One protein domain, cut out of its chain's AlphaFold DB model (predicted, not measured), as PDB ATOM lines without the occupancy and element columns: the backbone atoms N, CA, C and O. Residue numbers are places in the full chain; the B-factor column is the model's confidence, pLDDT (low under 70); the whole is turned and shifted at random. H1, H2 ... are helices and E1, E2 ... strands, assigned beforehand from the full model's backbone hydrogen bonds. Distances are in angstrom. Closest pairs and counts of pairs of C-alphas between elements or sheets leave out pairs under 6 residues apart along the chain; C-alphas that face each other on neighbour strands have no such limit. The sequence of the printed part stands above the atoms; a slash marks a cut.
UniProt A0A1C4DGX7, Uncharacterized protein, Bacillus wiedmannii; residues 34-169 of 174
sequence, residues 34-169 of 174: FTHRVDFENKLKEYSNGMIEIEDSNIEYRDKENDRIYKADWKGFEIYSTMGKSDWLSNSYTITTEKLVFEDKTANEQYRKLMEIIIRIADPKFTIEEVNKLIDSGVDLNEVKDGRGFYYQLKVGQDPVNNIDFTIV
ATOM      1  N   PHE A  34      26.398 272.824  24.209       87.62
ATOM      2  CA  PHE A  34      25.489 273.597  23.365       87.62
ATOM      3  C   PHE A  34      25.455 273.078  21.921       87.62
ATOM      4  O   PHE A  34      26.404 272.472  21.418       87.62
ATOM      5  N   THR A  35      24.357 273.373  21.230       89.12
ATOM      6  CA  THR A  35      24.153 273.129  19.801       89.12
ATOM      7  C   THR A  35      23.728 274.432  19.130       89.12
ATOM      8  O   THR A  35      22.847 275.125  19.630       89.12
ATOM      9  N   HIS A  36      24.325 274.781  17.989       92.81
ATOM     10  CA  HIS A  36      23.899 275.954  17.222       92.81
ATOM     11  C   HIS A  36      22.419 275.820  16.813       92.81
ATOM     12  O   HIS A  36      22.009 274.754  16.350       92.81
ATOM     13  N   ARG A  37      21.610 276.879  16.950       93.25
ATOM     14  CA  ARG A  37      20.147 276.820  16.739       93.25
ATOM     15  C   ARG A  37      19.755 276.225  15.388       93.25
ATOM     16  O   ARG A  37      18.956 275.297  15.331       93.25
ATOM     17  N   VAL A  38      20.372 276.708  14.310       92.69
ATOM     18  CA  VAL A  38      20.124 276.196  12.949       92.69
ATOM     19  C   VAL A  38      20.459 274.705  12.827       92.69
ATOM     20  O   VAL A  38      19.738 273.963  12.164       92.69
ATOM     21  N   ASP A  39      21.516 274.230  13.491       93.25
ATOM     22  CA  ASP A  39      21.868 272.808  13.477       93.25
ATOM     23  C   ASP A  39      20.858 271.977  14.269       93.25
ATOM     24  O   ASP A  39      20.525 270.867  13.858       93.25
ATOM     25  N   PHE A  40      20.355 272.502  15.387       94.31
ATOM     26  CA  PHE A  40      19.286 271.870  16.153       94.31
ATOM     27  C   PHE A  40      18.012 271.719  15.307       94.31
ATOM     28  O   PHE A  40      17.511 270.604  15.159       94.31
ATOM     29  N   GLU A  41      17.531 272.802  14.689       96.12
ATOM     30  CA  GLU A  41      16.328 272.798  13.842       96.12
ATOM     31  C   GLU A  41      16.492 271.867  12.623       96.12
ATOM     32  O   GLU A  41      15.609 271.057  12.324       96.12
ATOM     33  N   ASN A  42      17.655 271.891  11.966       96.31
ATOM     34  CA  ASN A  42      17.949 270.990  10.850       96.31
ATOM     35  C   ASN A  42      17.994 269.521  11.284       96.31
ATOM     36  O   ASN A  42      17.432 268.664  10.600       96.31
ATOM     37  N   LYS A  43      18.619 269.209  12.426       95.81
ATOM     38  CA  LYS A  43      18.680 267.835  12.945       95.81
ATOM     39  C   LYS A  43      17.314 267.322  13.384       95.81
ATOM     40  O   LYS A  43      17.048 266.136  13.196       95.81
ATOM     41  N   LEU A  44      16.432 268.178  13.916       96.31
ATOM     42  CA  LEU A  44      15.036 267.803  14.179       96.31
ATOM     43  C   LEU A  44      14.374 267.298  12.893       96.31
ATOM     44  O   LEU A  44      13.792 266.209  12.878       96.31
ATOM     45  N   LYS A  45      14.529 268.044  11.795       96.94
ATOM     46  CA  LYS A  45      13.993 267.676  10.481       96.94
ATOM     47  C   LYS A  45      14.641 266.412   9.927       96.94
ATOM     48  O   LYS A  45      13.935 265.507   9.489       96.94
ATOM     49  N   GLU A  46      15.962 266.310   9.983       96.31
ATOM     50  CA  GLU A  46      16.711 265.162   9.470       96.31
ATOM     51  C   GLU A  46      16.356 263.870  10.217       96.31
ATOM     52  O   GLU A  46      15.908 262.896   9.611       96.31
ATOM     53  N   TYR A  47      16.483 263.858  11.546       94.75
ATOM     54  CA  TYR A  47      16.287 262.649  12.356       94.75
ATOM     55  C   TYR A  47      14.823 262.204  12.422       94.75
ATOM     56  O   TYR A  47      14.539 261.042  12.726       94.75
ATOM     57  N   SER A  48      13.892 263.113  12.128       94.50
ATOM     58  CA  SER A  48      12.465 262.819  12.030       94.50
ATOM     59  C   SER A  48      12.005 262.415  10.628       94.50
ATOM     60  O   SER A  48      10.818 262.129  10.459       94.50
ATOM     61  N   ASN A  49      12.899 262.385   9.630       95.31
ATOM     62  CA  ASN A  49      12.548 262.241   8.213       95.31
ATOM     63  C   ASN A  49      11.508 263.284   7.749       95.31
ATOM     64  O   ASN A  49      10.559 262.959   7.036       95.31
ATOM     65  N   GLY A  50      11.663 264.534   8.188       94.56
ATOM     66  CA  GLY A  50      10.799 265.660   7.833       94.56
ATOM     67  C   GLY A  50       9.506 265.772   8.643       94.56
ATOM     68  O   GLY A  50       8.676 266.622   8.344       94.56
ATOM     69  N   MET A  51       9.296 264.927   9.655       94.06
ATOM     70  CA  MET A  51       8.074 264.952  10.470       94.06
ATOM     71  C   MET A  51       8.052 266.107  11.485       94.06
ATOM     72  O   MET A  51       6.975 266.602  11.836       94.06
ATOM     73  N   ILE A  52       9.231 266.494  11.978       95.88
ATOM     74  CA  ILE A  52       9.441 267.597  12.914       95.88
ATOM     75  C   ILE A  52      10.167 268.703  12.166       95.88
ATOM     76  O   ILE A  52      11.363 268.606  11.910       95.88
ATOM     77  N   GLU A  53       9.431 269.745  11.810       95.38
ATOM     78  CA  GLU A  53       9.960 270.956  11.198       95.38
ATOM     79  C   GLU A  53       9.496 272.136  12.047       95.38
ATOM     80  O   GLU A  53       8.318 272.223  12.396       95.38
ATOM     81  N   ILE A  54      10.445 272.983  12.439       94.56
ATOM     82  CA  ILE A  54      10.161 274.219  13.160       94.56
ATOM     83  C   ILE A  54       9.900 275.287  12.105       94.56
ATOM     84  O   ILE A  54      10.813 275.666  11.378       94.56
ATOM     85  N   GLU A  55       8.644 275.708  11.983       88.56
ATOM     86  CA  GLU A  55       8.245 276.725  11.002       88.56
ATOM     87  C   GLU A  55       8.621 278.129  11.481       88.56
ATOM     88  O   GLU A  55       9.172 278.907  10.710       88.56
ATOM     89  N   ASP A  56       8.396 278.409  12.768       86.69
ATOM     90  CA  ASP A  56       8.752 279.665  13.418       86.69
ATOM     91  C   ASP A  56       9.344 279.389  14.811       86.69
ATOM     92  O   ASP A  56       8.745 278.699  15.642       86.69
ATOM     93  N   SER A  57      10.518 279.963  15.081       92.00
ATOM     94  CA  SER A  57      11.115 280.031  16.417       92.00
ATOM     95  C   SER A  57      11.263 281.483  16.874       92.00
ATOM     96  O   SER A  57      11.405 282.406  16.072       92.00
ATOM     97  N   ASN A  58      11.204 281.701  18.186       93.44
ATOM     98  CA  ASN A  58      11.341 283.007  18.818       93.44
ATOM     99  C   ASN A  58      12.431 282.973  19.897       93.44
ATOM    100  O   ASN A  58      12.707 281.928  20.485       93.44
ATOM    101  N   ILE A  59      13.023 284.132  20.178       92.06
ATOM    102  CA  ILE A  59      13.961 284.322  21.283       92.06
ATOM    103  C   ILE A  59      13.344 285.321  22.259       92.06
ATOM    104  O   ILE A  59      13.143 286.489  21.928       92.06
ATOM    105  N   GLU A  60      13.056 284.863  23.471       90.50
ATOM    106  CA  GLU A  60      12.541 285.689  24.559       90.50
ATOM    107  C   GLU A  60      13.693 286.169  25.449       90.50
ATOM    108  O   GLU A  60      14.562 285.386  25.831       90.50
ATOM    109  N   TYR A  61      13.709 287.460  25.782       87.50
ATOM    110  CA  TYR A  61      14.632 288.022  26.768       87.50
ATOM    111  C   TYR A  61      13.926 288.139  28.117       87.50
ATOM    112  O   TYR A  61      12.864 288.759  28.194       87.50
ATOM    113  N   ARG A  62      14.515 287.578  29.178       83.25
ATOM    114  CA  ARG A  62      13.959 287.666  30.533       83.25
ATOM    115  C   ARG A  62      14.794 288.622  31.376       83.25
ATOM    116  O   ARG A  62      15.865 288.280  31.874       83.25
ATOM    117  N   ASP A  63      14.279 289.842  31.538       80.00
ATOM    118  CA  ASP A  63      14.980 290.953  32.202       80.00
ATOM    119  C   ASP A  63      15.422 290.633  33.641       80.00
ATOM    120  O   ASP A  63      16.469 291.100  34.085       80.00
ATOM    121  N   LYS A  64      14.620 289.866  34.395       81.44
ATOM    122  CA  LYS A  64      14.876 289.588  35.820       81.44
ATOM    123  C   LYS A  64      15.983 288.558  36.019       81.44
ATOM    124  O   LYS A  64      16.790 288.698  36.935       81.44
ATOM    125  N   GLU A  65      16.005 287.537  35.174       79.12
ATOM    126  CA  GLU A  65      16.968 286.438  35.201       79.12
ATOM    127  C   GLU A  65      18.226 286.762  34.376       79.12
ATOM    128  O   GLU A  65      19.232 286.064  34.493       79.12
ATOM    129  N   ASN A  66      18.192 287.856  33.601       82.19
ATOM    130  CA  ASN A  66      19.250 288.288  32.688       82.19
ATOM    131  C   ASN A  66      19.680 287.154  31.742       82.19
ATOM    132  O   ASN A  66      20.870 286.900  31.535       82.19
ATOM    133  N   ASP A  67      18.693 286.459  31.181       84.88
ATOM    134  CA  ASP A  67      18.905 285.364  30.247       84.88
ATOM    135  C   ASP A  67      18.027 285.480  28.992       84.88
ATOM    136  O   ASP A  67      17.173 286.361  28.846       84.88
ATOM    137  N   ARG A  68      18.336 284.622  28.020       91.19
ATOM    138  CA  ARG A  68      17.665 284.529  26.725       91.19
ATOM    139  C   ARG A  68      17.186 283.104  26.538       91.19
ATOM    140  O   ARG A  68      17.944 282.173  26.797       91.19
ATOM    141  N   ILE A  69      15.964 282.940  26.055       91.88
ATOM    142  CA  ILE A  69      15.315 281.640  25.913       91.88
ATOM    143  C   ILE A  69      14.879 281.459  24.469       91.88
ATOM    144  O   ILE A  69      14.121 282.264  23.934       91.88
ATOM    145  N   TYR A  70      15.360 280.391  23.845       94.50
ATOM    146  CA  TYR A  70      14.793 279.881  22.608       94.50
ATOM    147  C   TYR A  70      13.424 279.278  22.895       94.50
ATOM    148  O   TYR A  70      13.283 278.516  23.852       94.50
ATOM    149  N   LYS A  71      12.444 279.589  22.048       94.31
ATOM    150  CA  LYS A  71      11.097 279.027  22.076       94.31
ATOM    151  C   LYS A  71      10.673 278.619  20.668       94.31
ATOM    152  O   LYS A  71      10.763 279.420  19.744       94.31
ATOM    153  N   ALA A  72      10.138 277.416  20.517       95.12
ATOM    154  CA  ALA A  72       9.478 276.973  19.290       95.12
ATOM    155  C   ALA A  72       8.241 276.135  19.612       95.12
ATOM    156  O   ALA A  72       8.193 275.511  20.668       95.12
ATOM    157  N   ASP A  73       7.261 276.095  18.712       93.38
ATOM    158  CA  ASP A  73       6.134 275.162  18.802       93.38
ATOM    159  C   ASP A  73       6.232 274.112  17.700       93.38
ATOM    160  O   ASP A  73       6.531 274.415  16.545       93.38
ATOM    161  N   TRP A  74       5.928 272.868  18.054       94.69
ATOM    162  CA  TRP A  74       5.618 271.840  17.078       94.69
ATOM    163  C   TRP A  74       4.341 271.113  17.485       94.69
ATOM    164  O   TRP A  74       4.330 270.309  18.414       94.69
ATOM    165  N   LYS A  75       3.248 271.367  16.757       92.44
ATOM    166  CA  LYS A  75       1.940 270.711  16.948       92.44
ATOM    167  C   LYS A  75       1.368 270.873  18.364       92.44
ATOM    168  O   LYS A  75       0.632 269.988  18.812       92.44
ATOM    169  N   GLY A  76       1.647 271.976  19.056       89.69
ATOM    170  CA  GLY A  76       1.230 272.195  20.446       89.69
ATOM    171  C   GLY A  76       2.162 271.566  21.486       89.69
ATOM    172  O   GLY A  76       1.730 271.319  22.615       89.69
ATOM    173  N   PHE A  77       3.394 271.229  21.096       90.06
ATOM    174  CA  PHE A  77       4.508 270.970  22.003       90.06
ATOM    175  C   PHE A  77       5.461 272.161  21.927       90.06
ATOM    176  O   PHE A  77       6.154 272.340  20.926       90.06
ATOM    177  N   GLU A  78       5.502 272.958  22.988       91.75
ATOM    178  CA  GLU A  78       6.419 274.083  23.101       91.75
ATOM    179  C   GLU A  78       7.784 273.591  23.595       91.75
ATOM    180  O   GLU A  78       7.887 272.907  24.617       91.75
ATOM    181  N   ILE A  79       8.830 273.947  22.859       91.94
ATOM    182  CA  ILE A  79      10.222 273.560  23.065       91.94
ATOM    183  C   ILE A  79      10.984 274.790  23.537       91.94
ATOM    184  O   ILE A  79      10.992 275.810  22.849       91.94
ATOM    185  N   TYR A  80      11.663 274.667  24.671       90.69
ATOM    186  CA  TYR A  80      12.452 275.723  25.286       90.69
ATOM    187  C   TYR A  80      13.901 275.287  25.471       90.69
ATOM    188  O   TYR A  80      14.159 274.131  25.795       90.69
ATOM    189  N   SER A  81      14.841 276.215  25.317       90.56
ATOM    190  CA  SER A  81      16.244 276.027  25.702       90.56
ATOM    191  C   SER A  81      16.868 277.371  26.060       90.56
ATOM    192  O   SER A  81      16.509 278.407  25.493       90.56
ATOM    193  N   THR A  82      17.797 277.375  27.011       90.62
ATOM    194  CA  THR A  82      18.550 278.586  27.346       90.62
ATOM    195  C   THR A  82      19.568 278.883  26.257       90.62
ATOM    196  O   THR A  82      20.336 278.016  25.849       90.62
ATOM    197  N   MET A  83      19.616 280.135  25.816       91.06
ATOM    198  CA  MET A  83      20.616 280.593  24.861       91.06
ATOM    199  C   MET A  83      21.958 280.813  25.566       91.06
ATOM    200  O   MET A  83      22.044 281.559  26.544       91.06
ATOM    201  N   GLY A  84      23.015 280.227  25.016       86.19
ATOM    202  CA  GLY A  84      24.405 280.546  25.324       86.19
ATOM    203  C   GLY A  84      24.855 281.817  24.611       86.19
ATOM    204  O   GLY A  84      24.105 282.797  24.468       86.19
ATOM    205  N   LYS A  85      26.099 281.827  24.131       81.56
ATOM    206  CA  LYS A  85      26.597 282.940  23.310       81.56
ATOM    207  C   LYS A  85      25.834 283.011  21.988       81.56
ATOM    208  O   LYS A  85      25.508 281.990  21.400       81.56
ATOM    209  N   SER A  86      25.578 284.228  21.505       79.12
ATOM    210  CA  SER A  86      24.955 284.496  20.197       79.12
ATOM    211  C   SER A  86      23.707 283.639  19.919       79.12
ATOM    212  O   SER A  86      22.658 283.982  20.471       79.12
ATOM    213  N   ASP A  87      23.848 282.572  19.114       88.00
ATOM    214  CA  ASP A  87      22.803 281.685  18.568       88.00
ATOM    215  C   ASP A  87      22.969 280.204  18.994       88.00
ATOM    216  O   ASP A  87      22.543 279.277  18.304       88.00
ATOM    217  N   TRP A  88      23.635 279.962  20.127       90.88
ATOM    218  CA  TRP A  88      23.854 278.621  20.675       90.88
ATOM    219  C   TRP A  88      22.756 278.256  21.675       90.88
ATOM    220  O   TRP A  88      22.469 279.029  22.584       90.88
ATOM    221  N   LEU A  89      22.156 277.076  21.524       91.06
ATOM    222  CA  LEU A  89      21.170 276.508  22.445       91.06
ATOM    223  C   LEU A  89      21.877 275.596  23.429       91.06
ATOM    224  O   LEU A  89      22.675 274.765  23.000       91.06
ATOM    225  N   SER A  90      21.594 275.708  24.722       88.50
ATOM    226  CA  SER A  90      22.077 274.701  25.658       88.50
ATOM    227  C   SER A  90      21.499 273.342  25.266       88.50
ATOM    228  O   SER A  90      20.342 273.224  24.857       88.50
ATOM    229  N   ASN A  91      22.274 272.276  25.449       84.19
ATOM    230  CA  ASN A  91      21.806 270.893  25.341       84.19
ATOM    231  C   ASN A  91      20.942 270.507  26.559       84.19
ATOM    232  O   ASN A  91      20.992 269.387  27.070       84.19
ATOM    233  N   SER A  92      20.167 271.478  27.033       80.44
ATOM    234  CA  SER A  92      19.161 271.376  28.059       80.44
ATOM    235  C   SER A  92      17.876 271.958  27.508       80.44
ATOM    236  O   SER A  92      17.803 273.133  27.148       80.44
ATOM    237  N   TYR A  93      16.883 271.087  27.383       84.25
ATOM    238  CA  TYR A  93      15.625 271.405  26.730       84.25
ATOM    239  C   TYR A  93      14.485 271.177  27.699       84.25
ATOM    240  O   TYR A  93      14.480 270.152  28.377       84.25
ATOM    241  N   THR A  94      13.517 272.091  27.695       82.06
ATOM    242  CA  THR A  94      12.220 271.922  28.347       82.06
ATOM    243  C   THR A  94      11.133 271.774  27.302       82.06
ATOM    244  O   THR A  94      11.014 272.603  26.408       82.06
ATOM    245  N   ILE A  95      10.336 270.713  27.406       84.88
ATOM    246  CA  ILE A  95       9.198 270.466  26.513       84.88
ATOM    247  C   ILE A  95       7.929 270.583  27.324       84.88
ATOM    248  O   ILE A  95       7.780 269.812  28.267       84.88
ATOM    249  N   THR A  96       7.030 271.486  26.935       82.12
ATOM    250  CA  THR A  96       5.725 271.676  27.580       82.12
ATOM    251  C   THR A  96       4.587 271.502  26.582       82.12
ATOM    252  O   THR A  96       4.739 271.749  25.389       82.12
ATOM    253  N   THR A  97       3.439 271.030  27.048       83.06
ATOM    254  CA  THR A  97       2.244 270.850  26.218       83.06
ATOM    255  C   THR A  97       1.021 270.781  27.112       83.06
ATOM    256  O   THR A  97       1.126 270.214  28.191       83.06
ATOM    257  N   GLU A  98      -0.126 271.280  26.646       81.00
ATOM    258  CA  GLU A  98      -1.425 271.100  27.318       81.00
ATOM    259  C   GLU A  98      -2.126 269.785  26.930       81.00
ATOM    260  O   GLU A  98      -3.244 269.498  27.373       81.00
ATOM    261  N   LYS A  99      -1.520 268.984  26.045       82.25
ATOM    262  CA  LYS A  99      -2.095 267.710  25.609       82.25
ATOM    263  C   LYS A  99      -2.096 266.705  26.759       82.25
ATOM    264  O   LYS A  99      -1.141 266.605  27.525       82.25
ATOM    265  N   LEU A 100      -3.126 265.865  26.804       79.69
ATOM    266  CA  LEU A 100      -3.193 264.711  27.705       79.69
ATOM    267  C   LEU A 100      -2.326 263.570  27.147       79.69
ATOM    268  O   LEU A 100      -2.832 262.560  26.672       79.69
ATOM    269  N   VAL A 101      -1.001 263.756  27.158       80.38
ATOM    270  CA  VAL A 101       0.001 262.893  26.495       80.38
ATOM    271  C   VAL A 101      -0.094 261.413  26.884       80.38
ATOM    272  O   VAL A 101       0.281 260.551  26.094       80.38
ATOM    273  N   PHE A 102      -0.579 261.093  28.084       78.12
ATOM    274  CA  PHE A 102      -0.716 259.707  28.552       78.12
ATOM    275  C   PHE A 102      -2.094 259.094  28.282       78.12
ATOM    276  O   PHE A 102      -2.247 257.880  28.381       78.12
ATOM    277  N   GLU A 103      -3.083 259.911  27.924       81.56
ATOM    278  CA  GLU A 103      -4.456 259.472  27.650       81.56
ATOM    279  C   GLU A 103      -4.755 259.455  26.143       81.56
ATOM    280  O   GLU A 103      -5.531 258.628  25.665       81.56
ATOM    281  N   ASP A 104      -4.111 260.337  25.377       85.06
ATOM    282  CA  ASP A 104      -4.238 260.428  23.927       85.06
ATOM    283  C   ASP A 104      -3.083 259.693  23.235       85.06
ATOM    284  O   ASP A 104      -1.916 260.077  23.326       85.06
ATOM    285  N   LYS A 105      -3.423 258.631  22.495       89.00
ATOM    286  CA  LYS A 105      -2.452 257.795  21.777       89.00
ATOM    287  C   LYS A 105      -1.614 258.593  20.771       89.00
ATOM    288  O   LYS A 105      -0.412 258.372  20.670       89.00
ATOM    289  N   THR A 106      -2.227 259.507  20.023       92.44
ATOM    290  CA  THR A 106      -1.524 260.297  19.005       92.44
ATOM    291  C   THR A 106      -0.585 261.312  19.652       92.44
ATOM    292  O   THR A 106       0.547 261.470  19.197       92.44
ATOM    293  N   ALA A 107      -1.012 261.968  20.732       88.94
ATOM    294  CA  ALA A 107      -0.157 262.851  21.515       88.94
ATOM    295  C   ALA A 107       1.007 262.078  22.148       88.94
ATOM    296  O   ALA A 107       2.131 262.573  22.140       88.94
ATOM    297  N   ASN A 108       0.765 260.855  22.632       86.56
ATOM    298  CA  ASN A 108       1.811 259.986  23.161       86.56
ATOM    299  C   ASN A 108       2.873 259.657  22.106       86.56
ATOM    300  O   ASN A 108       4.063 259.846  22.344       86.56
ATOM    301  N   GLU A 109       2.446 259.213  20.922       90.88
ATOM    302  CA  GLU A 109       3.345 258.890  19.809       90.88
ATOM    303  C   GLU A 109       4.174 260.113  19.378       90.88
ATOM    304  O   GLU A 109       5.385 260.002  19.178       90.88
ATOM    305  N   GLN A 110       3.549 261.294  19.297       92.38
ATOM    306  CA  GLN A 110       4.232 262.556  18.977       92.38
ATOM    307  C   GLN A 110       5.250 262.951  20.050       92.38
ATOM    308  O   GLN A 110       6.398 263.252  19.722       92.38
ATOM    309  N   TYR A 111       4.848 262.909  21.322       88.06
ATOM    310  CA  TYR A 111       5.707 263.227  22.458       88.06
ATOM    311  C   TYR A 111       6.935 262.320  22.495       88.06
ATOM    312  O   TYR A 111       8.065 262.803  22.521       88.06
ATOM    313  N   ARG A 112       6.729 261.001  22.409       88.25
ATOM    314  CA  ARG A 112       7.818 260.020  22.425       88.25
ATOM    315  C   ARG A 112       8.792 260.233  21.272       88.25
ATOM    316  O   ARG A 112       9.999 260.145  21.482       88.25
ATOM    317  N   LYS A 113       8.293 260.558  20.073       92.12
ATOM    318  CA  LYS A 113       9.160 260.826  18.920       92.12
ATOM    319  C   LYS A 113       9.977 262.107  19.088       92.12
ATOM    320  O   LYS A 113      11.157 262.120  18.739       92.12
ATOM    321  N   LEU A 114       9.370 263.159  19.639       92.38
ATOM    322  CA  LEU A 114      10.059 264.412  19.941       92.38
ATOM    323  C   LEU A 114      11.159 264.203  20.992       92.38
ATOM    324  O   LEU A 114      12.294 264.619  20.765       92.38
ATOM    325  N   MET A 115      10.852 263.500  22.090       87.94
ATOM    326  CA  MET A 115      11.843 263.135  23.109       87.94
ATOM    327  C   MET A 115      13.013 262.365  22.503       87.94
ATOM    328  O   MET A 115      14.162 262.733  22.721       87.94
ATOM    329  N   GLU A 116      12.715 261.316  21.727       90.31
ATOM    330  CA  GLU A 116      13.731 260.453  21.124       90.31
ATOM    331  C   GLU A 116      14.761 261.279  20.347       90.31
ATOM    332  O   GLU A 116      15.970 261.113  20.508       90.31
ATOM    333  N   ILE A 117      14.273 262.198  19.517       93.38
ATOM    334  CA  ILE A 117      15.123 262.997  18.644       93.38
ATOM    335  C   ILE A 117      15.908 264.037  19.438       93.38
ATOM    336  O   ILE A 117      17.114 264.145  19.228       93.38
ATOM    337  N   ILE A 118      15.272 264.765  20.359       91.38
ATOM    338  CA  ILE A 118      15.965 265.770  21.178       91.38
ATOM    339  C   ILE A 118      17.086 265.121  21.996       91.38
ATOM    340  O   ILE A 118      18.195 265.652  22.022       91.38
ATOM    341  N   ILE A 119      16.845 263.936  22.572       86.94
ATOM    342  CA  ILE A 119      17.872 263.176  23.301       86.94
ATOM    343  C   ILE A 119      19.051 262.841  22.391       86.94
ATOM    344  O   ILE A 119      20.196 263.085  22.757       86.94
ATOM    345  N   ARG A 120      18.784 262.349  21.179       89.06
ATOM    346  CA  ARG A 120      19.836 262.004  20.210       89.06
ATOM    347  C   ARG A 120      20.590 263.214  19.655       89.06
ATOM    348  O   ARG A 120      21.717 263.051  19.194       89.06
ATOM    349  N   ILE A 121      19.979 264.399  19.636       89.88
ATOM    350  CA  ILE A 121      20.657 265.640  19.238       89.88
ATOM    351  C   ILE A 121      21.582 266.114  20.358       89.88
ATOM    352  O   ILE A 121      22.743 266.417  20.091       89.88
ATOM    353  N   ALA A 122      21.066 266.162  21.586       84.56
ATOM    354  CA  ALA A 122      21.791 266.629  22.759       84.56
ATOM    355  C   ALA A 122      22.941 265.687  23.148       84.56
ATOM    356  O   ALA A 122      24.041 266.146  23.446       84.56
ATOM    357  N   ASP A 123      22.708 264.373  23.108       82.88
ATOM    358  CA  ASP A 123      23.701 263.353  23.434       82.88
ATOM    359  C   ASP A 123      23.727 262.244  22.360       82.88
ATOM    360  O   ASP A 123      23.064 261.207  22.481       82.88
ATOM    361  N   PRO A 124      24.507 262.440  21.279       84.31
ATOM    362  CA  PRO A 124      24.559 261.515  20.150       84.31
ATOM    363  C   PRO A 124      25.225 260.169  20.478       84.31
ATOM    364  O   PRO A 124      25.272 259.298  19.609       84.31
ATOM    365  N   LYS A 125      25.754 259.981  21.699       85.81
ATOM    366  CA  LYS A 125      26.318 258.699  22.150       85.81
ATOM    367  C   LYS A 125      25.227 257.658  22.397       85.81
ATOM    368  O   LYS A 125      25.513 256.467  22.301       85.81
ATOM    369  N   PHE A 126      23.993 258.086  22.675       82.94
ATOM    370  CA  PHE A 126      22.879 257.161  22.840       82.94
ATOM    371  C   PHE A 126      22.429 256.557  21.508       82.94
ATOM    372  O   PHE A 126      22.133 257.248  20.527       82.94
ATOM    373  N   THR A 127      22.277 255.238  21.501       88.81
ATOM    374  CA  THR A 127      21.586 254.509  20.436       88.81
ATOM    375  C   THR A 127      20.071 254.708  20.527       88.81
ATOM    376  O   THR A 127      19.520 254.976  21.592       88.81
ATOM    377  N   ILE A 128      19.358 254.505  19.411       88.88
ATOM    378  CA  ILE A 128      17.883 254.564  19.385       88.88
ATOM    379  C   ILE A 128      17.273 253.586  20.402       88.88
ATOM    380  O   ILE A 128      16.283 253.909  21.051       88.88
ATOM    381  N   GLU A 129      17.863 252.399  20.561       89.56
ATOM    382  CA  GLU A 129      17.378 251.397  21.511       89.56
ATOM    383  C   GLU A 129      17.544 251.857  22.966       89.56
ATOM    384  O   GLU A 129      16.624 251.687  23.761       89.56
ATOM    385  N   GLU A 130      18.680 252.466  23.319       87.44
ATOM    386  CA  GLU A 130      18.898 253.021  24.659       87.44
ATOM    387  C   GLU A 130      17.942 254.177  24.948       87.44
ATOM    388  O   GLU A 130      17.326 254.195  26.011       87.44
ATOM    389  N   VAL A 131      17.749 255.091  23.992       86.12
ATOM    390  CA  VAL A 131      16.785 256.189  24.137       86.12
ATOM    391  C   VAL A 131      15.364 255.659  24.304       86.12
ATOM    392  O   VAL A 131      14.647 256.099  25.199       86.12
ATOM    393  N   ASN A 132      14.956 254.675  23.501       86.38
ATOM    394  CA  ASN A 132      13.632 254.073  23.635       86.38
ATOM    395  C   ASN A 132      13.465 253.370  24.978       86.38
ATOM    396  O   ASN A 132      12.441 253.574  25.614       86.38
ATOM    397  N   LYS A 133      14.472 252.630  25.461       84.62
ATOM    398  CA  LYS A 133      14.451 252.042  26.810       84.62
ATOM    399  C   LYS A 133      14.335 253.107  27.900       84.62
ATOM    400  O   LYS A 133      13.589 252.890  28.848       84.62
ATOM    401  N   LEU A 134      15.024 254.246  27.774       79.44
ATOM    402  CA  LEU A 134      14.899 255.368  28.713       79.44
ATOM    403  C   LEU A 134      13.466 255.915  28.730       79.44
ATOM    404  O   LEU A 134      12.861 256.003  29.797       79.44
ATOM    405  N   ILE A 135      12.897 256.196  27.556       80.31
ATOM    406  CA  ILE A 135      11.519 256.687  27.413       80.31
ATOM    407  C   ILE A 135      10.501 255.649  27.922       80.31
ATOM    408  O   ILE A 135       9.582 256.007  28.652       80.31
ATOM    409  N   ASP A 136      10.668 254.373  27.559       78.25
ATOM    410  CA  ASP A 136       9.785 253.257  27.928       78.25
ATOM    411  C   ASP A 136       9.827 252.925  29.403       78.25
ATOM    412  O   ASP A 136       8.804 252.543  29.968       78.25
ATOM    413  N   SER A 137      11.007 253.039  30.017       68.56
ATOM    414  CA  SER A 137      11.136 252.795  31.440       68.56
ATOM    415  C   SER A 137      10.143 253.681  32.182       68.56
ATOM    416  O   SER A 137       9.489 253.212  33.106       68.56
ATOM    417  N   GLY A 138      10.006 254.954  31.785       59.84
ATOM    418  CA  GLY A 138       9.240 255.937  32.547       59.84
ATOM    419  C   GLY A 138       9.647 255.993  34.029       59.84
ATOM    420  O   GLY A 138       8.976 256.653  34.812       59.84
ATOM    421  N   VAL A 139      10.723 255.291  34.421       45.91
ATOM    422  CA  VAL A 139      11.048 254.919  35.805       45.91
ATOM    423  C   VAL A 139      11.645 256.114  36.540       45.91
ATOM    424  O   VAL A 139      11.505 256.205  37.753       45.91
ATOM    425  N   ASP A 140      12.204 257.071  35.798       49.44
ATOM    426  CA  ASP A 140      12.691 258.340  36.338       49.44
ATOM    427  C   ASP A 140      11.749 259.519  36.085       49.44
ATOM    428  O   ASP A 140      12.070 260.617  36.538       49.44
ATOM    429  N   LEU A 141      10.591 259.321  35.425       54.88
ATOM    430  CA  LEU A 141       9.540 260.343  35.322       54.88
ATOM    431  C   LEU A 141       8.915 260.531  36.707       54.88
ATOM    432  O   LEU A 141       7.832 260.035  37.014       54.88
ATOM    433  N   ASN A 142       9.627 261.246  37.568       56.94
ATOM    434  CA  ASN A 142       9.110 261.647  38.856       56.94
ATOM    435  C   ASN A 142       7.964 262.618  38.598       56.94
ATOM    436  O   ASN A 142       8.174 263.656  37.972       56.94
ATOM    437  N   GLU A 143       6.767 262.282  39.079       60.41
ATOM    438  CA  GLU A 143       5.717 263.277  39.265       60.41
ATOM    439  C   GLU A 143       6.235 264.268  40.309       60.41
ATOM    440  O   GLU A 143       6.231 264.003  41.514       60.41
ATOM    441  N   VAL A 144       6.743 265.401  39.845       62.09
ATOM    442  CA  VAL A 144       7.172 266.479  40.723       62.09
ATOM    443  C   VAL A 144       5.994 267.412  40.892       62.09
ATOM    444  O   VAL A 144       5.547 268.032  39.933       62.09
ATOM    445  N   LYS A 145       5.496 267.512  42.125       61.00
ATOM    446  CA  LYS A 145       4.523 268.536  42.501       61.00
ATOM    447  C   LYS A 145       5.268 269.800  42.880       61.00
ATOM    448  O   LYS A 145       6.069 269.780  43.814       61.00
ATOM    449  N   ASP A 146       4.976 270.892  42.195       58.56
ATOM    450  CA  ASP A 146       5.324 272.224  42.669       58.56
ATOM    451  C   ASP A 146       4.042 272.985  43.042       58.56
ATOM    452  O   ASP A 146       2.928 272.482  42.892       58.56
ATOM    453  N   GLY A 147       4.176 274.197  43.578       51.50
ATOM    454  CA  GLY A 147       3.024 275.012  43.983       51.50
ATOM    455  C   GLY A 147       2.075 275.423  42.843       51.50
ATOM    456  O   GLY A 147       1.175 276.215  43.104       51.50
ATOM    457  N   ARG A 148       2.298 274.950  41.608       51.28
ATOM    458  CA  ARG A 148       1.609 275.335  40.368       51.28
ATOM    459  C   ARG A 148       1.102 274.119  39.576       51.28
ATOM    460  O   ARG A 148       0.486 274.286  38.535       51.28
ATOM    461  N   GLY A 149       1.340 272.890  40.039       59.66
ATOM    462  CA  GLY A 149       0.858 271.683  39.366       59.66
ATOM    463  C   GLY A 149       1.776 270.484  39.555       59.66
ATOM    464  O   GLY A 149       2.477 270.371  40.562       59.66
ATOM    465  N   PHE A 150       1.754 269.567  38.588       53.31
ATOM    466  CA  PHE A 150       2.714 268.473  38.511       53.31
ATOM    467  C   PHE A 150       3.353 268.397  37.128       53.31
ATOM    468  O   PHE A 150       2.705 268.699  36.128       53.31
ATOM    469  N   TYR A 151       4.617 267.986  37.087       60.22
ATOM    470  CA  TYR A 151       5.351 267.731  35.853       60.22
ATOM    471  C   TYR A 151       6.147 266.434  35.950       60.22
ATOM    472  O   TYR A 151       6.452 265.963  37.044       60.22
ATOM    473  N   TYR A 152       6.491 265.863  34.797       59.19
ATOM    474  CA  TYR A 152       7.332 264.674  34.709       59.19
ATOM    475  C   TYR A 152       8.709 265.045  34.193       59.19
ATOM    476  O   TYR A 152       8.804 265.482  33.052       59.19
ATOM    477  N   GLN A 153       9.747 264.829  34.997       62.28
ATOM    478  CA  GLN A 153      11.134 265.133  34.641       62.28
ATOM    479  C   GLN A 153      11.887 263.857  34.272       62.28
ATOM    480  O   GLN A 153      11.853 262.904  35.033       62.28
ATOM    481  N   LEU A 154      12.610 263.843  33.153       63.25
ATOM    482  CA  LEU A 154      13.572 262.784  32.826       63.25
ATOM    483  C   LEU A 154      14.923 263.448  32.599       63.25
ATOM    484  O   LEU A 154      15.097 264.047  31.547       63.25
ATOM    485  N   LYS A 155      15.848 263.316  33.557       63.59
ATOM    486  CA  LYS A 155      17.226 263.803  33.427       63.59
ATOM    487  C   LYS A 155      18.078 262.757  32.734       63.59
ATOM    488  O   LYS A 155      18.316 261.689  33.292       63.59
ATOM    489  N   VAL A 156      18.546 263.066  31.531       64.62
ATOM    490  CA  VAL A 156      19.384 262.158  30.739       64.62
ATOM    491  C   VAL A 156      20.618 262.872  30.201       64.62
ATOM    492  O   VAL A 156      20.532 263.996  29.712       64.62
ATOM    493  N   GLY A 157      21.748 262.173  30.289       58.41
ATOM    494  CA  GLY A 157      23.049 262.577  29.767       58.41
ATOM    495  C   GLY A 157      24.107 261.557  30.188       58.41
ATOM    496  O   GLY A 157      24.314 261.336  31.380       58.41
ATOM    497  N   GLN A 158      24.761 260.896  29.228       56.19
ATOM    498  CA  GLN A 158      26.040 260.228  29.504       56.19
ATOM    499  C   GLN A 158      27.148 261.273  29.665       56.19
ATOM    500  O   GLN A 158      28.132 261.039  30.369       56.19
ATOM    501  N   ASP A 159      26.983 262.424  29.010       57.12
ATOM    502  CA  ASP A 159      27.813 263.601  29.216       57.12
ATOM    503  C   ASP A 159      27.278 264.467  30.373       57.12
ATOM    504  O   ASP A 159      26.121 264.888  30.313       57.12
ATOM    505  N   PRO A 160      28.078 264.783  31.409       57.53
ATOM    506  CA  PRO A 160      27.628 265.586  32.550       57.53
ATOM    507  C   PRO A 160      27.216 267.024  32.196       57.53
ATOM    508  O   PRO A 160      26.623 267.703  33.035       57.53
ATOM    509  N   VAL A 161      27.533 267.506  30.988       59.47
ATOM    510  CA  VAL A 161      27.103 268.832  30.508       59.47
ATOM    511  C   VAL A 161      25.719 268.819  29.850       59.47
ATOM    512  O   VAL A 161      25.132 269.881  29.655       59.47
ATOM    513  N   ASN A 162      25.183 267.640  29.523       63.38
ATOM    514  CA  ASN A 162      23.881 267.491  28.884       63.38
ATOM    515  C   ASN A 162      22.820 267.194  29.951       63.38
ATOM    516  O   ASN A 162      22.894 266.186  30.647       63.38
ATOM    517  N   ASN A 163      21.829 268.078  30.075       64.50
ATOM    518  CA  ASN A 163      20.734 267.949  31.038       64.50
ATOM    519  C   ASN A 163      19.409 268.169  30.327       64.50
ATOM    520  O   ASN A 163      18.935 269.294  30.233       64.50
ATOM    521  N   ILE A 164      18.795 267.116  29.819       65.81
ATOM    522  CA  ILE A 164      17.503 267.238  29.141       65.81
ATOM    523  C   ILE A 164      16.409 267.134  30.199       65.81
ATOM    524  O   ILE A 164      16.493 266.241  31.028       65.81
ATOM    525  N   ASP A 165      15.429 268.040  30.199       64.88
ATOM    526  CA  ASP A 165      14.366 268.107  31.206       64.88
ATOM    527  C   ASP A 165      12.997 268.148  30.523       64.88
ATOM    528  O   ASP A 165      12.514 269.182  30.084       64.88
ATOM    529  N   PHE A 166      12.302 267.024  30.450       65.31
ATOM    530  CA  PHE A 166      10.932 267.022  29.927       65.31
ATOM    531  C   PHE A 166       9.958 267.578  30.983       65.31
ATOM    532  O   PHE A 166      10.246 267.516  32.173       65.31
ATOM    533  N   THR A 167       8.856 268.224  30.587       64.94
ATOM    534  CA  THR A 167       7.876 268.807  31.528       64.94
ATOM    535  C   THR A 167       6.476 268.788  30.912       64.94
ATOM    536  O   THR A 167       6.021 269.747  30.303       64.94
ATOM    537  N   ILE A 168       5.736 267.696  31.083       65.44
ATOM    538  CA  ILE A 168       4.331 267.655  30.642       65.44
ATOM    539  C   ILE A 168       3.464 268.395  31.665       65.44
ATOM    540  O   ILE A 168       3.503 268.046  32.843       65.44
ATOM    541  N   VAL A 169       2.661 269.364  31.212       63.19
ATOM    542  CA  VAL A 169       1.715 270.113  32.054       63.19
ATOM    543  C   VAL A 169       0.286 269.746  31.636       63.19
ATOM    544  O   VAL A 169      -0.152 270.110  30.550       63.19
TER     545      VAL A 169
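This is residues 34 to 169 of the 174 residues of an uncharacterized protein of Bacillus wiedmannii (UniProt A0A1C4DGX7). A strongly twisted five-stranded sheet curls round helix H1, and the long helix H2 lies over its strands E5 and E4, with H3 packed crosswise on H2. A small hairpin, E6 and E7, lies away from that sheet, and the last stretch, residues 154 to 169, folds back to pair briefly with E5. The printed part has 136 residues with three named helices and seven named strands, in the order E1 H1 E2 E3 E4 E5 H2 H3 E6 E7. The large sheet runs E1 E5 E4 E3 E2, all antiparallel, and the class is mixed, helices and strands. The whole is compact and rounded, with a radius of gyration of the C-alphas of 14.4 A and spans of 37 by 37 by 31 A.

E1, residues 34 to 36, begins at C-alpha 34 (25.489, 273.597, 23.365). H1 follows at residues 37 to 47, 15.3 A long. E2 is residues 57 to 62, 16.3 A; E3 residues 67 to 74, 23.1 A; E4 residues 77 to 83, 19.0 A; and E5 residues 88 to 96, 20.6 A. H2, residues 105 to 122, is 25.8 A long and begins at C-alpha 105 (-2.452, 257.795, 21.777). H3 is residues 128 to 137, 13.9 A. E6 is residues 142 to 146, and E7, residues 149 to 153, ends at C-alpha 153 (11.134, 265.133, 34.641).

E2 E3 E4 E5 form a meander, each strand the antiparallel neighbour of the one before, and each successive pair is a hairpin. N 60 and O 69 of E2 and E3 are 2.8 A apart, N 72 and O 79 of E3 and E4 3.0 A, and N 94 and O 80 of E5 and E4 2.9 A, within hydrogen-bond range. E5 bends by 79 degrees at residue 91; before the bend, N 35 of the edge strand E1 is 2.8 A from O 89. H1 is on this sheet, which curls round it; the closest C-alphas of H1 and E5, those of Arg 37 and Trp 88, are 5.7 A apart. H2 is on the sheet at a height of 9.9 A, over E5 and E4, and runs along the strands, at 10 degrees to E4 on the local plane. With residues 117 to 121 alone H2 touches H1, at a steep tilt of 56 degrees, opposite ways; the closest C-alphas, of Tyr 47 and Ile 117, are 6.4 A apart. With residues 112 to 120 alone H2 touches H3, at a steep tilt of 53 degrees, opposite ways; the closest C-alphas, of Glu 116 and Val 131, are 6.0 A apart. H3 is not on the sheet. The hairpin E6 and E7 is antiparallel, with N 144 and O 151 2.9 A apart, and both strands are apart from E5. In H1, H2 and H3 every O i to N i+4 pair is within hydrogen-bond range.

The two C-alphas farthest apart, of Asp 63 and Glu 129, are 41.0 A apart. The printed part has no cut, and no link between named elements is long. Residues 154 to 169 hold no named element, but residues 165 to 166 pair, parallel, with residues 94 to 95 of E5. The mean pLDDT of the printed part is 81.6, and residues 137 to 169 are under 70.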